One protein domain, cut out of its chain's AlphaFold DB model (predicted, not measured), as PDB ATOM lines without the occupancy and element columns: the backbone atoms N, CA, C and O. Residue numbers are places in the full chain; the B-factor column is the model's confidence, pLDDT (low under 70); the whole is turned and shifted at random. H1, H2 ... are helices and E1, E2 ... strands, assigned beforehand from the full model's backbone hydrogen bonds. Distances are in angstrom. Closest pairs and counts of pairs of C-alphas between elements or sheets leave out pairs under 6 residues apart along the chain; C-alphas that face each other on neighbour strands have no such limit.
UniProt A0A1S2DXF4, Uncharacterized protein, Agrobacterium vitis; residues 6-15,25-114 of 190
ATOM      1  N   VAL A   6     578.994 489.418 385.271       94.19
ATOM      2  CA  VAL A   6     578.547 490.167 384.094       94.19
ATOM      3  C   VAL A   6     579.546 489.967 382.967       94.19
ATOM      4  O   VAL A   6     580.759 490.113 383.160       94.19
ATOM      5  N   PHE A   7     579.039 489.617 381.794       92.00
ATOM      6  CA  PHE A   7     579.864 489.278 380.652       92.00
ATOM      7  C   PHE A   7     579.174 489.585 379.323       92.00
ATOM      8  O   PHE A   7     577.973 489.827 379.257       92.00
ATOM      9  N   MET A   8     579.964 489.574 378.259       89.69
ATOM     10  CA  MET A   8     579.524 489.712 376.877       89.69
ATOM     11  C   MET A   8     580.171 488.583 376.097       89.69
ATOM     12  O   MET A   8     581.339 488.248 376.320       89.69
ATOM     13  N   LYS A   9     579.372 487.972 375.234       85.00
ATOM     14  CA  LYS A   9     579.780 486.872 374.375       85.00
ATOM     15  C   LYS A   9     580.276 487.427 373.056       85.00
ATOM     16  O   LYS A   9     579.694 488.371 372.545       85.00
ATOM     17  N   PHE A  10     581.319 486.811 372.521       83.62
ATOM     18  CA  PHE A  10     581.854 487.133 371.206       83.62
ATOM     19  C   PHE A  10     581.849 485.860 370.373       83.62
ATOM     20  O   PHE A  10     582.308 484.829 370.883       83.62
ATOM     21  N   PRO A  11     581.387 485.900 369.114       80.00
ATOM     22  CA  PRO A  11     581.516 484.762 368.223       80.00
ATOM     23  C   PRO A  11     582.995 484.416 368.044       80.00
ATOM     24  O   PRO A  11     583.879 485.276 368.184       80.00
ATOM     25  N   ALA A  12     583.259 483.150 367.722       82.50
ATOM     26  CA  ALA A  12     584.592 482.697 367.360       82.50
ATOM     27  C   ALA A  12     585.151 483.599 366.249       82.50
ATOM     28  O   ALA A  12     584.555 483.751 365.180       82.50
ATOM     29  N   GLN A  13     586.286 484.239 366.523       83.88
ATOM     30  CA  GLN A  13     586.873 485.169 365.567       83.88
ATOM     31  C   GLN A  13     587.561 484.395 364.431       83.88
ATOM     32  O   GLN A  13     588.247 483.397 364.690       83.88
ATOM     33  N   PRO A  14     587.415 484.835 363.168       85.81
ATOM     34  CA  PRO A  14     588.070 484.205 362.031       85.81
ATOM     35  C   PRO A  14     589.591 484.087 362.203       85.81
ATOM     36  O   PRO A  14     590.287 485.021 362.602       85.81
ATOM     37  N   LYS A  15     590.149 482.926 361.837       87.88
ATOM     38  CA  LYS A  15     591.599 482.656 361.940       87.88
ATOM     39  C   LYS A  15     592.447 483.440 360.936       87.88
ATOM     40  O   LYS A  15     593.668 483.473 361.072       87.88
ATOM     41  N   ASP A  25     572.620 489.927 368.492       54.59
ATOM     42  CA  ASP A  25     572.457 488.867 369.496       54.59
ATOM     43  C   ASP A  25     573.408 489.001 370.706       54.59
ATOM     44  O   ASP A  25     573.277 488.297 371.708       54.59
ATOM     45  N   GLU A  26     574.364 489.932 370.670       62.94
ATOM     46  CA  GLU A  26     575.473 489.994 371.632       62.94
ATOM     47  C   GLU A  26     575.227 491.028 372.743       62.94
ATOM     48  O   GLU A  26     575.946 492.015 372.922       62.94
ATOM     49  N   ALA A  27     574.167 490.810 373.523       72.44
ATOM     50  CA  ALA A  27     573.837 491.664 374.660       72.44
ATOM     51  C   ALA A  27     574.725 491.375 375.886       72.44
ATOM     52  O   ALA A  27     575.111 490.235 376.157       72.44
ATOM     53  N   ILE A  28     574.994 492.415 376.690       88.31
ATOM     54  CA  ILE A  28     575.580 492.239 378.026       88.31
ATOM     55  C   ILE A  28     574.638 491.343 378.839       88.31
ATOM     56  O   ILE A  28     573.436 491.609 378.926       88.31
ATOM     57  N   ALA A  29     575.192 490.300 379.444       90.88
ATOM     58  CA  ALA A  29     574.456 489.292 380.184       90.88
ATOM     59  C   ALA A  29     575.025 489.095 381.591       90.88
ATOM     60  O   ALA A  29     576.200 489.343 381.866       90.88
ATOM     61  N   ILE A  30     574.175 488.610 382.485       93.31
ATOM     62  CA  ILE A  30     574.524 488.166 383.826       93.31
ATOM     63  C   ILE A  30     574.455 486.644 383.816       93.31
ATOM     64  O   ILE A  30     573.429 486.059 383.468       93.31
ATOM     65  N   LYS A  31     575.562 485.994 384.169       93.12
ATOM     66  CA  LYS A  31     575.608 484.542 384.312       93.12
ATOM     67  C   LYS A  31     574.862 484.132 385.577       93.12
ATOM     68  O   LYS A  31     575.193 484.622 386.654       93.12
ATOM     69  N   ASP A  32     573.976 483.155 385.470       93.31
ATOM     70  CA  ASP A  32     573.360 482.480 386.609       93.31
ATOM     71  C   ASP A  32     573.972 481.068 386.781       93.31
ATOM     72  O   ASP A  32     575.204 480.886 386.710       93.31
ATOM     73  N   GLU A  33     573.152 480.049 387.024       92.38
ATOM     74  CA  GLU A  33     573.605 478.677 387.192       92.38
ATOM     75  C   GLU A  33     574.163 478.054 385.901       92.38
ATOM     76  O   GLU A  33     573.928 478.497 384.775       92.38
ATOM     77  N   THR A  34     574.971 477.013 386.080       90.62
ATOM     78  CA  THR A  34     575.523 476.207 384.987       90.62
ATOM     79  C   THR A  34     574.790 474.874 384.964       90.62
ATOM     80  O   THR A  34     574.784 474.164 385.969       90.62
ATOM     81  N   ILE A  35     574.210 474.517 383.819       89.12
ATOM     82  CA  ILE A  35     573.484 473.261 383.618       89.12
ATOM     83  C   ILE A  35     574.205 472.459 382.533       89.12
ATOM     84  O   ILE A  35     574.103 472.754 381.344       89.12
ATOM     85  N   GLY A  36     574.949 471.426 382.938       88.12
ATOM     86  CA  GLY A  36     575.793 470.659 382.017       88.12
ATOM     87  C   GLY A  36     576.883 471.538 381.399       88.12
ATOM     88  O   GLY A  36     577.717 472.077 382.125       88.12
ATOM     89  N   ASN A  37     576.845 471.697 380.074       83.44
ATOM     90  CA  ASN A  37     577.798 472.504 379.300       83.44
ATOM     91  C   ASN A  37     577.234 473.898 378.952       83.44
ATOM     92  O   ASN A  37     577.748 474.577 378.070       83.44
ATOM     93  N   ASP A  38     576.138 474.295 379.599       84.44
ATOM     94  CA  ASP A  38     575.356 475.485 379.269       84.44
ATOM     95  C   ASP A  38     575.225 476.411 380.488       84.44
ATOM     96  O   ASP A  38     575.374 475.982 381.638       84.44
ATOM     97  N   PHE A  39     574.941 477.688 380.243       85.88
ATOM     98  CA  PHE A  39     574.697 478.700 381.269       85.88
ATOM     99  C   PHE A  39     573.265 479.185 381.145       85.88
ATOM    100  O   PHE A  39     572.792 479.512 380.058       85.88
ATOM    101  N   ILE A  40     572.616 479.310 382.293       91.00
ATOM    102  CA  ILE A  40     571.469 480.190 382.407       91.00
ATOM    103  C   ILE A  40     572.000 481.625 382.382       91.00
ATOM    104  O   ILE A  40     572.979 481.950 383.065       91.00
ATOM    105  N   VAL A  41     571.402 482.467 381.545       91.31
ATOM    106  CA  VAL A  41     571.818 483.858 381.358       91.31
ATOM    107  C   VAL A  41     570.632 484.792 381.472       91.31
ATOM    108  O   VAL A  41     569.529 484.482 381.037       91.31
ATOM    109  N   GLN A  42     570.873 485.965 382.030       91.56
ATOM    110  CA  GLN A  42     569.903 487.045 382.109       91.56
ATOM    111  C   GLN A  42     570.447 488.235 381.323       91.56
ATOM    112  O   GLN A  42     571.532 488.733 381.624       91.56
ATOM    113  N   HIS A  43     569.722 488.685 380.302       88.25
ATOM    114  CA  HIS A  43     570.158 489.800 379.462       88.25
ATOM    115  C   HIS A  43     569.880 491.141 380.158       88.25
ATOM    116  O   HIS A  43     568.817 491.337 380.741       88.25
ATOM    117  N   ILE A  44     570.823 492.088 380.076       86.62
ATOM    118  CA  ILE A  44     570.634 493.457 380.599       86.62
ATOM    119  C   ILE A  44     569.610 494.245 379.768       86.62
ATOM    120  O   ILE A  44     569.044 495.220 380.259       86.62
ATOM    121  N   LEU A  45     569.365 493.814 378.527       84.94
ATOM    122  CA  LEU A  45     568.298 494.299 377.656       84.94
ATOM    123  C   LEU A  45     567.262 493.171 377.494       84.94
ATOM    124  O   LEU A  45     567.390 492.377 376.564       84.94
ATOM    125  N   PRO A  46     566.303 493.030 378.429       84.38
ATOM    126  CA  PRO A  46     565.322 491.955 378.394       84.38
ATOM    127  C   PRO A  46     564.221 492.192 377.359       84.38
ATOM    128  O   PRO A  46     564.055 493.292 376.826       84.38
ATOM    129  N   CYS A  47     563.417 491.150 377.161       86.88
ATOM    130  CA  CYS A  47     562.129 491.205 376.480       86.88
ATOM    131  C   CYS A  47     561.099 492.058 377.241       86.88
ATOM    132  O   CYS A  47     561.214 492.317 378.447       86.88
ATOM    133  N   PHE A  48     560.053 492.480 376.531       90.88
ATOM    134  CA  PHE A  48     558.921 493.173 377.148       90.88
ATOM    135  C   PHE A  48     558.018 492.179 377.892       90.88
ATOM    136  O   PHE A  48     557.828 491.057 377.435       90.88
ATOM    137  N   GLU A  49     557.388 492.591 378.998       89.88
ATOM    138  CA  GLU A  49     556.504 491.708 379.791       89.88
ATOM    139  C   GLU A  49     555.326 491.132 378.980       89.88
ATOM    140  O   GLU A  49     554.792 490.072 379.302       89.88
ATOM    141  N   SER A  50     554.889 491.846 377.938       86.00
ATOM    142  CA  SER A  50     553.769 491.460 377.074       86.00
ATOM    143  C   SER A  50     554.177 490.665 375.832       86.00
ATOM    144  O   SER A  50     553.315 490.326 375.026       86.00
ATOM    145  N   GLU A  51     555.469 490.429 375.632       89.19
ATOM    146  CA  GLU A  51     555.993 489.725 374.468       89.19
ATOM    147  C   GLU A  51     555.850 488.210 374.653       89.19
ATOM    148  O   GLU A  51     556.416 487.634 375.582       89.19
ATOM    149  N   ALA A  52     555.115 487.540 373.763       87.50
ATOM    150  CA  ALA A  52     555.054 486.079 373.737       87.50
ATOM    151  C   ALA A  52     555.908 485.475 372.612       87.50
ATOM    152  O   ALA A  52     556.180 484.272 372.615       87.50
ATOM    153  N   ASN A  53     556.274 486.281 371.616       87.62
ATOM    154  CA  ASN A  53     556.994 485.856 370.422       87.62
ATOM    155  C   ASN A  53     557.676 487.049 369.721       87.62
ATOM    156  O   ASN A  53     557.442 488.211 370.043       87.62
ATOM    157  N   THR A  54     558.482 486.754 368.702       86.50
ATOM    158  CA  THR A  54     559.236 487.759 367.940       86.50
ATOM    159  C   THR A  54     558.349 488.764 367.191       86.50
ATOM    160  O   THR A  54     558.750 489.910 367.001       86.50
ATOM    161  N   GLU A  55     557.145 488.375 366.756       93.25
ATOM    162  CA  GLU A  55     556.211 489.300 366.095       93.25
ATOM    163  C   GLU A  55     555.723 490.373 367.080       93.25
ATOM    164  O   GLU A  55     555.710 491.557 366.736       93.25
ATOM    165  N   ASP A  56     555.420 489.990 368.325       91.94
ATOM    166  CA  ASP A  56     555.067 490.936 369.391       91.94
ATOM    167  C   ASP A  56     556.201 491.937 369.638       91.94
ATOM    168  O   ASP A  56     555.948 493.140 369.746       91.94
ATOM    169  N   TRP A  57     557.454 491.470 369.647       90.00
ATOM    170  CA  TRP A  57     558.626 492.334 369.792       90.00
ATOM    171  C   TRP A  57     558.701 493.386 368.678       90.00
ATOM    172  O   TRP A  57     558.795 494.585 368.954       90.00
ATOM    173  N   PHE A  58     558.596 492.968 367.410       92.50
ATOM    174  CA  PHE A  58     558.628 493.896 366.270       92.50
ATOM    175  C   PHE A  58     557.474 494.904 366.305       92.50
ATOM    176  O   PHE A  58     557.666 496.081 365.973       92.50
ATOM    177  N   ASN A  59     556.290 494.464 366.729       94.19
ATOM    178  CA  ASN A  59     555.122 495.324 366.875       94.19
ATOM    179  C   ASN A  59     555.344 496.390 367.960       94.19
ATOM    180  O   ASN A  59     555.118 497.573 367.697       94.19
ATOM    181  N   ILE A  60     555.854 496.004 369.135       93.50
ATOM    182  CA  ILE A  60     556.174 496.934 370.230       93.50
ATOM    183  C   ILE A  60     557.230 497.953 369.790       93.50
ATOM    184  O   ILE A  60     557.062 499.157 369.994       93.50
ATOM    185  N   MET A  61     558.294 497.503 369.123       92.44
ATOM    186  CA  MET A  61     559.340 498.398 368.621       92.44
ATOM    187  C   MET A  61     558.797 499.397 367.594       92.44
ATOM    188  O   MET A  61     559.132 500.582 367.640       92.44
ATOM    189  N   SER A  62     557.909 498.949 366.703       95.06
ATOM    190  CA  SER A  62     557.247 499.821 365.725       95.06
ATOM    191  C   SER A  62     556.365 500.878 366.401       95.06
ATOM    192  O   SER A  62     556.408 502.046 366.014       95.06
ATOM    193  N   GLN A  63     555.617 500.502 367.444       94.56
ATOM    194  CA  GLN A  63     554.808 501.429 368.250       94.56
ATOM    195  C   GLN A  63     555.681 502.479 368.951       94.56
ATOM    196  O   GLN A  63     555.400 503.678 368.882       94.56
ATOM    197  N   MET A  64     556.788 502.057 369.568       94.38
ATOM    198  CA  MET A  64     557.736 502.961 370.229       94.38
ATOM    199  C   MET A  64     558.361 503.966 369.257       94.38
ATOM    200  O   MET A  64     558.467 505.150 369.576       94.38
ATOM    201  N   LEU A  65     558.729 503.528 368.049       94.44
ATOM    202  CA  LEU A  65     559.201 504.424 366.986       94.44
ATOM    203  C   LEU A  65     558.118 505.419 366.538       94.44
ATOM    204  O   LEU A  65     558.439 506.539 366.143       94.44
ATOM    205  N   GLY A  66     556.842 505.039 366.647       95.69
ATOM    206  CA  GLY A  66     555.684 505.916 366.459       95.69
ATOM    207  C   GLY A  66     555.444 506.918 367.598       95.69
ATOM    208  O   GLY A  66     554.547 507.754 367.489       95.69
ATOM    209  N   GLY A  67     556.242 506.872 368.671       93.75
ATOM    210  CA  GLY A  67     556.121 507.741 369.843       93.75
ATOM    211  C   GLY A  67     555.207 507.197 370.940       93.75
ATOM    212  O   GLY A  67     554.924 507.910 371.906       93.75
ATOM    213  N   GLU A  68     554.739 505.954 370.818       95.38
ATOM    214  CA  GLU A  68     554.002 505.299 371.892       95.38
ATOM    215  C   GLU A  68     554.925 504.972 373.069       95.38
ATOM    216  O   GLU A  68     556.143 504.817 372.944       95.38
ATOM    217  N   ARG A  69     554.332 504.881 374.260       91.38
ATOM    218  CA  ARG A  69     555.083 504.532 375.462       91.38
ATOM    219  C   ARG A  69     555.483 503.059 375.399       91.38
ATOM    220  O   ARG A  69     554.630 502.207 375.176       91.38
ATOM    221  N   SER A  70     556.749 502.769 375.686       89.56
ATOM    222  CA  SER A  70     557.224 501.392 375.804       89.56
ATOM    223  C   SER A  70     556.446 500.624 376.886       89.56
ATOM    224  O   SER A  70     556.226 501.174 377.978       89.56
ATOM    225  N   PRO A  71     556.074 499.358 376.641       92.88
ATOM    226  CA  PRO A  71     555.619 498.462 377.693       92.88
ATOM    227  C   PRO A  71     556.685 498.293 378.790       92.88
ATOM    228  O   PRO A  71     557.863 498.605 378.572       92.88
ATOM    229  N   PRO A  72     556.296 497.808 379.979       92.31
ATOM    230  CA  PRO A  72     557.252 497.368 380.985       92.31
ATOM    231  C   PRO A  72     558.174 496.265 380.449       92.31
ATOM    232  O   PRO A  72     557.799 495.477 379.579       92.31
ATOM    233  N   VAL A  73     559.387 496.230 380.987       90.69
ATOM    234  CA  VAL A  73     560.444 495.281 380.629       90.69
ATOM    235  C   VAL A  73     560.684 494.362 381.823       90.69
ATOM    236  O   VAL A  73     560.802 494.859 382.947       90.69
ATOM    237  N   ASP A  74     560.781 493.052 381.585       87.69
ATOM    238  CA  ASP A  74     560.989 492.076 382.659       87.69
ATOM    239  C   ASP A  74     562.479 491.848 382.923       87.69
ATOM    240  O   ASP A  74     563.162 491.086 382.241       87.69
ATOM    241  N   TYR A  75     562.990 492.492 383.968       87.56
ATOM    242  CA  TYR A  75     564.383 492.339 384.368       87.56
ATOM    243  C   TYR A  75     564.673 491.048 385.130       87.56
ATOM    244  O   TYR A  75     565.827 490.855 385.465       87.56
ATOM    245  N   ASN A  76     563.707 490.180 385.439       88.75
ATOM    246  CA  ASN A  76     563.934 488.963 386.232       88.75
ATOM    247  C   ASN A  76     563.773 487.672 385.418       88.75
ATOM    248  O   ASN A  76     563.646 486.589 385.994       88.75
ATOM    249  N   VAL A  77     563.797 487.770 384.090       86.25
ATOM    250  CA  VAL A  77     563.736 486.611 383.196       86.25
ATOM    251  C   VAL A  77     565.141 486.174 382.812       86.25
ATOM    252  O   VAL A  77     565.947 486.957 382.310       86.25
ATOM    253  N   ALA A  78     565.412 484.890 383.027       88.38
ATOM    254  CA  ALA A  78     566.607 484.232 382.535       88.38
ATOM    255  C   ALA A  78     566.257 483.284 381.385       88.38
ATOM    256  O   ALA A  78     565.221 482.614 381.392       88.38
ATOM    257  N   GLY A  79     567.139 483.230 380.396       86.25
ATOM    258  CA  GLY A  79     567.052 482.372 379.230       86.25
ATOM    259  C   GLY A  79     568.195 481.366 379.173       86.25
ATOM    260  O   GLY A  79     569.171 481.423 379.927       86.25
ATOM    261  N   ARG A  80     568.060 480.427 378.240       84.81
ATOM    262  CA  ARG A  80     569.136 479.529 377.825       84.81
ATOM    263  C   ARG A  80     569.569 479.952 376.443       84.81
ATOM    264  O   ARG A  80     568.753 479.928 375.531       84.81
ATOM    265  N   ASP A  81     570.839 480.296 376.309       69.94
ATOM    266  CA  ASP A  81     571.383 480.731 375.021       69.94
ATOM    267  C   ASP A  81     571.839 479.552 374.146       69.94
ATOM    268  O   ASP A  81     572.248 479.735 373.012       69.94
ATOM    269  N   GLY A  82     571.742 478.318 374.660       66.56
ATOM    270  CA  GLY A  82     571.931 477.104 373.875       66.56
ATOM    271  C   GLY A  82     573.380 476.871 373.448       66.56
ATOM    272  O   GLY A  82     573.744 477.195 372.333       66.56
ATOM    273  N   LEU A  83     574.145 476.195 374.313       65.56
ATOM    274  CA  LEU A  83     575.462 475.579 374.054       65.56
ATOM    275  C   LEU A  83     576.534 476.527 373.485       65.56
ATOM    276  O   LEU A  83     576.573 476.838 372.303       65.56
ATOM    277  N   PHE A  84     577.473 476.903 374.351       76.00
ATOM    278  CA  PHE A  84     578.662 477.669 373.984       76.00
ATOM    279  C   PHE A  84     579.596 476.865 373.076       76.00
ATOM    280  O   PHE A  84     579.806 475.672 373.314       76.00
ATOM    281  N   ASP A  85     580.207 477.543 372.104       80.56
ATOM    282  CA  ASP A  85     581.301 476.980 371.315       80.56
ATOM    283  C   ASP A  85     582.604 476.973 372.132       80.56
ATOM    284  O   ASP A  85     582.879 477.885 372.918       80.56
ATOM    285  N   ASP A  86     583.438 475.948 371.936       81.69
ATOM    286  CA  ASP A  86     584.692 475.767 372.687       81.69
ATOM    287  C   ASP A  86     585.697 476.918 372.476       81.69
ATOM    288  O   ASP A  86     586.564 477.152 373.321       81.69
ATOM    289  N   ASP A  87     585.608 477.631 371.351       82.50
ATOM    290  CA  ASP A  87     586.458 478.767 370.986       82.50
ATOM    291  C   ASP A  87     585.769 480.132 371.144       82.50
ATOM    292  O   ASP A  87     586.310 481.159 370.719       82.50
ATOM    293  N   GLN A  88     584.610 480.166 371.811       83.31
ATOM    294  CA  GLN A  88     583.899 481.399 372.112       83.31
ATOM    295  C   GLN A  88     584.685 482.264 373.105       83.31
ATOM    296  O   GLN A  88     585.191 481.795 374.130       83.31
ATOM    297  N   LEU A  89     584.778 483.562 372.810       85.81
ATOM    298  CA  LEU A  89     585.458 484.521 373.676       85.81
ATOM    299  C   LEU A  89     584.450 485.262 374.554       85.81
ATOM    300  O   LEU A  89     583.297 485.483 374.180       85.81
ATOM    301  N   PHE A  90     584.911 485.676 375.734       88.06
ATOM    302  CA  PHE A  90     584.105 486.421 376.693       88.06
ATOM    303  C   PHE A  90     584.846 487.668 377.154       88.06
ATOM    304  O   PHE A  90     585.985 487.580 377.618       88.06
ATOM    305  N   LEU A  91     584.169 488.813 377.110       89.81
ATOM    306  CA  LEU A  91     584.564 489.973 377.903       89.81
ATOM    307  C   LEU A  91     583.896 489.838 379.264       89.81
ATOM    308  O   LEU A  91     582.672 489.779 379.350       89.81
ATOM    309  N   VAL A  92     584.701 489.760 380.316       92.56
ATOM    310  CA  VAL A  92     584.230 489.640 381.697       92.56
ATOM    311  C   VAL A  92     584.551 490.933 382.418       92.56
ATOM    312  O   VAL A  92     585.707 491.349 382.439       92.56
ATOM    313  N   TRP A  93     583.537 491.559 383.006       94.44
ATOM    314  CA  TRP A  93     583.733 492.773 383.787       94.44
ATOM    315  C   TRP A  93     584.199 492.432 385.198       94.44
ATOM    316  O   TRP A  93     583.642 491.546 385.854       94.44
ATOM    317  N   GLU A  94     585.185 493.177 385.693       96.06
ATOM    318  CA  GLU A  94     585.542 493.132 387.104       96.06
ATOM    319  C   GLU A  94     584.539 493.938 387.939       96.06
ATOM    320  O   GLU A  94     583.793 494.785 387.436       96.06
ATOM    321  N   LYS A  95     584.534 493.700 389.255       94.31
ATOM    322  CA  LYS A  95     583.661 494.409 390.201       94.31
ATOM    323  C   LYS A  95     583.765 495.931 390.045       94.31
ATOM    324  O   LYS A  95     582.741 496.607 389.972       94.31
ATOM    325  N   ASP A  96     584.984 496.452 389.948       95.19
ATOM    326  CA  ASP A  96     585.246 497.891 389.848       95.19
ATOM    327  C   ASP A  96     584.776 498.472 388.502       95.19
ATOM    328  O   ASP A  96     584.383 499.640 388.420       95.19
ATOM    329  N   ASP A  97     584.762 497.675 387.429       92.94
ATOM    330  CA  ASP A  97     584.204 498.095 386.142       92.94
ATOM    331  C   ASP A  97     582.680 498.198 386.209       92.94
ATOM    332  O   ASP A  97     582.100 499.164 385.706       92.94
ATOM    333  N   LEU A  98     582.028 497.250 386.890       93.00
ATOM    334  CA  LEU A  98     580.583 497.283 387.111       93.00
ATOM    335  C   LEU A  98     580.162 498.451 387.993       93.00
ATOM    336  O   LEU A  98     579.191 499.135 387.675       93.00
ATOM    337  N   GLU A  99     580.905 498.740 389.061       90.12
ATOM    338  CA  GLU A  99     580.636 499.905 389.908       90.12
ATOM    339  C   GLU A  99     580.724 501.214 389.108       90.12
ATOM    340  O   GLU A  99     579.855 502.085 389.232       90.12
ATOM    341  N   ARG A 100     581.719 501.333 388.218       90.38
ATOM    342  CA  ARG A 100     581.858 502.481 387.307       90.38
ATOM    343  C   ARG A 100     580.725 502.556 386.281       90.38
ATOM    344  O   ARG A 100     580.192 503.644 386.050       90.38
ATOM    345  N   MET A 101     580.316 501.427 385.705       88.50
ATOM    346  CA  MET A 101     579.183 501.357 384.778       88.50
ATOM    347  C   MET A 101     577.877 501.785 385.460       88.50
ATOM    348  O   MET A 101     577.165 502.643 384.940       88.50
ATOM    349  N   ILE A 102     577.595 501.269 386.658       89.50
ATOM    350  CA  ILE A 102     576.422 501.644 387.462       89.50
ATOM    351  C   ILE A 102     576.436 503.144 387.770       89.50
ATOM    352  O   ILE A 102     575.409 503.816 387.642       89.50
ATOM    353  N   ALA A 103     577.586 503.702 388.157       86.06
ATOM    354  CA  ALA A 103     577.711 505.138 388.391       86.06
ATOM    355  C   ALA A 103     577.367 505.947 387.128       86.06
ATOM    356  O   ALA A 103     576.594 506.907 387.203       86.06
ATOM    357  N   ARG A 104     577.865 505.528 385.958       90.62
ATOM    358  CA  ARG A 104     577.596 506.192 384.675       90.62
ATOM    359  C   ARG A 104     576.135 506.083 384.234       90.62
ATOM    360  O   ARG A 104     575.603 507.074 383.724       90.62
ATOM    361  N   LEU A 105     575.493 504.928 384.422       87.38
ATOM    362  CA  LEU A 105     574.073 504.715 384.108       87.38
ATOM    363  C   LEU A 105     573.172 505.576 384.997       87.38
ATOM    364  O   LEU A 105     572.277 506.247 384.491       87.38
ATOM    365  N   ASN A 106     573.467 505.654 386.296       84.94
ATOM    366  CA  ASN A 106     572.757 506.554 387.208       84.94
ATOM    367  C   ASN A 106     572.897 508.024 386.788       84.94
ATOM    368  O   ASN A 106     571.917 508.762 386.788       84.94
ATOM    369  N   GLN A 107     574.096 508.456 386.385       80.69
ATOM    370  CA  GLN A 107     574.289 509.806 385.842       80.69
ATOM    371  C   GLN A 107     573.482 510.030 384.555       80.69
ATOM    372  O   GLN A 107     572.888 511.091 384.389       80.69
ATOM    373  N   ALA A 108     573.440 509.041 383.651       85.44
ATOM    374  CA  ALA A 108     572.657 509.121 382.416       85.44
ATOM    375  C   ALA A 108     571.162 509.282 382.706       85.44
ATOM    376  O   ALA A 108     570.516 510.135 382.105       85.44
ATOM    377  N   LEU A 109     570.640 508.488 383.644       84.62
ATOM    378  CA  LEU A 109     569.248 508.539 384.075       84.62
ATOM    379  C   LEU A 109     568.883 509.941 384.574       84.62
ATOM    380  O   LEU A 109     567.885 510.512 384.148       84.62
ATOM    381  N   LEU A 110     569.727 510.530 385.422       81.88
ATOM    382  CA  LEU A 110     569.497 511.874 385.950       81.88
ATOM    383  C   LEU A 110     569.559 512.948 384.860       81.88
ATOM    384  O   LEU A 110     568.698 513.819 384.821       81.88
ATOM    385  N   ALA A 111     570.556 512.887 383.978       83.00
ATOM    386  CA  ALA A 111     570.752 513.892 382.936       83.00
ATOM    387  C   ALA A 111     569.683 513.821 381.831       83.00
ATOM    388  O   ALA A 111     569.207 514.852 381.369       83.00
ATOM    389  N   GLY A 112     569.303 512.613 381.406       83.56
ATOM    390  CA  GLY A 112     568.357 512.400 380.307       83.56
ATOM    391  C   GLY A 112     566.889 512.562 380.703       83.56
ATOM    392  O   GLY A 112     566.063 512.872 379.849       83.56
ATOM    393  N   TYR A 113     566.563 512.382 381.987       81.19
ATOM    394  CA  TYR A 113     565.188 512.391 382.492       81.19
ATOM    395  C   TYR A 113     564.984 513.412 383.611       81.19
ATOM    396  O   TYR A 113     564.199 513.168 384.528       81.19
ATOM    397  N   GLN A 114     565.673 514.559 383.555       72.31
ATOM    398  CA  GLN A 114     565.430 515.663 384.482       72.31
ATOM    399  C   GLN A 114     563.925 515.966 384.515       72.31
ATOM    400  O   GLN A 114     563.351 516.499 383.563       72.31
TER     401      GLN A 114
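AT A GLANCE: This is residues 6 to 15 and 25 to 114 of the 190 residues of an uncharacterized protein of Agrobacterium vitis (UniProt A0A1S2DXF4). A small, strongly twisted sheet of four strands has both helices held away from it: H1 at the far end of a loop excursion, and H2 reaching out from the end of E4 as an arm, with residues 102 to 114 sticking out. The printed part has 100 residues with two named helices and four named strands, along the chain E1, E2, E3, H1, E4, H2. The sheet's order is E3, E2, E1, E4, antiparallel throughout, and the class is mixed, helices and strands. The whole is loose, with a radius of gyration of the C-alphas of 16.3 A and spans of 43 by 35 by 30 A.

IN THESE COORDINATES: E2, residues 29 to 35, is 16.4 A long and E3, residues 38 to 43, 15.2 A. E1, residues 6 to 10, begins at C-alpha 6 (578.547, 490.167, 384.094) and spans 13.6 A; E4, residues 89 to 92, spans 9.6 A. H1, residues 54 to 65, measures 16.7 A. H2, residues 95 to 112, measures 25.6 A and ends at C-alpha 112 (568.357, 512.400, 380.307).

HOW THE PARTS SIT: E2 and E3 form a hairpin, with N 30 and O 42 2.8 A apart. E1 pairs with E2 over residues 6 to 7, N 29 to O 7 being 2.8 A, and with E4 over residues 7 to 10, N 8 to O 91 being 2.9 A. Neither helix is on the sheet, and H1 and H2 are apart. The closest C-alphas of E1 and H2, Val 6 and Leu 98, are 8.0 A apart. In both helices every O i to N i+4 pair is within hydrogen-bond range.

THE WHOLE: The C-alphas farthest apart, Lys 15 and Gln 114, are 47.8 A apart. Residues 16 to 24 are not printed; C-alphas 15 and 25 are 21.5 A apart across this cut. The link H1 to E4 is long, 23 residues; its residues 79 to 80 pair antiparallel with residues 40 to 41 of E3. The pLDDT is under 70 at residues 25 to 26 and 81 to 83.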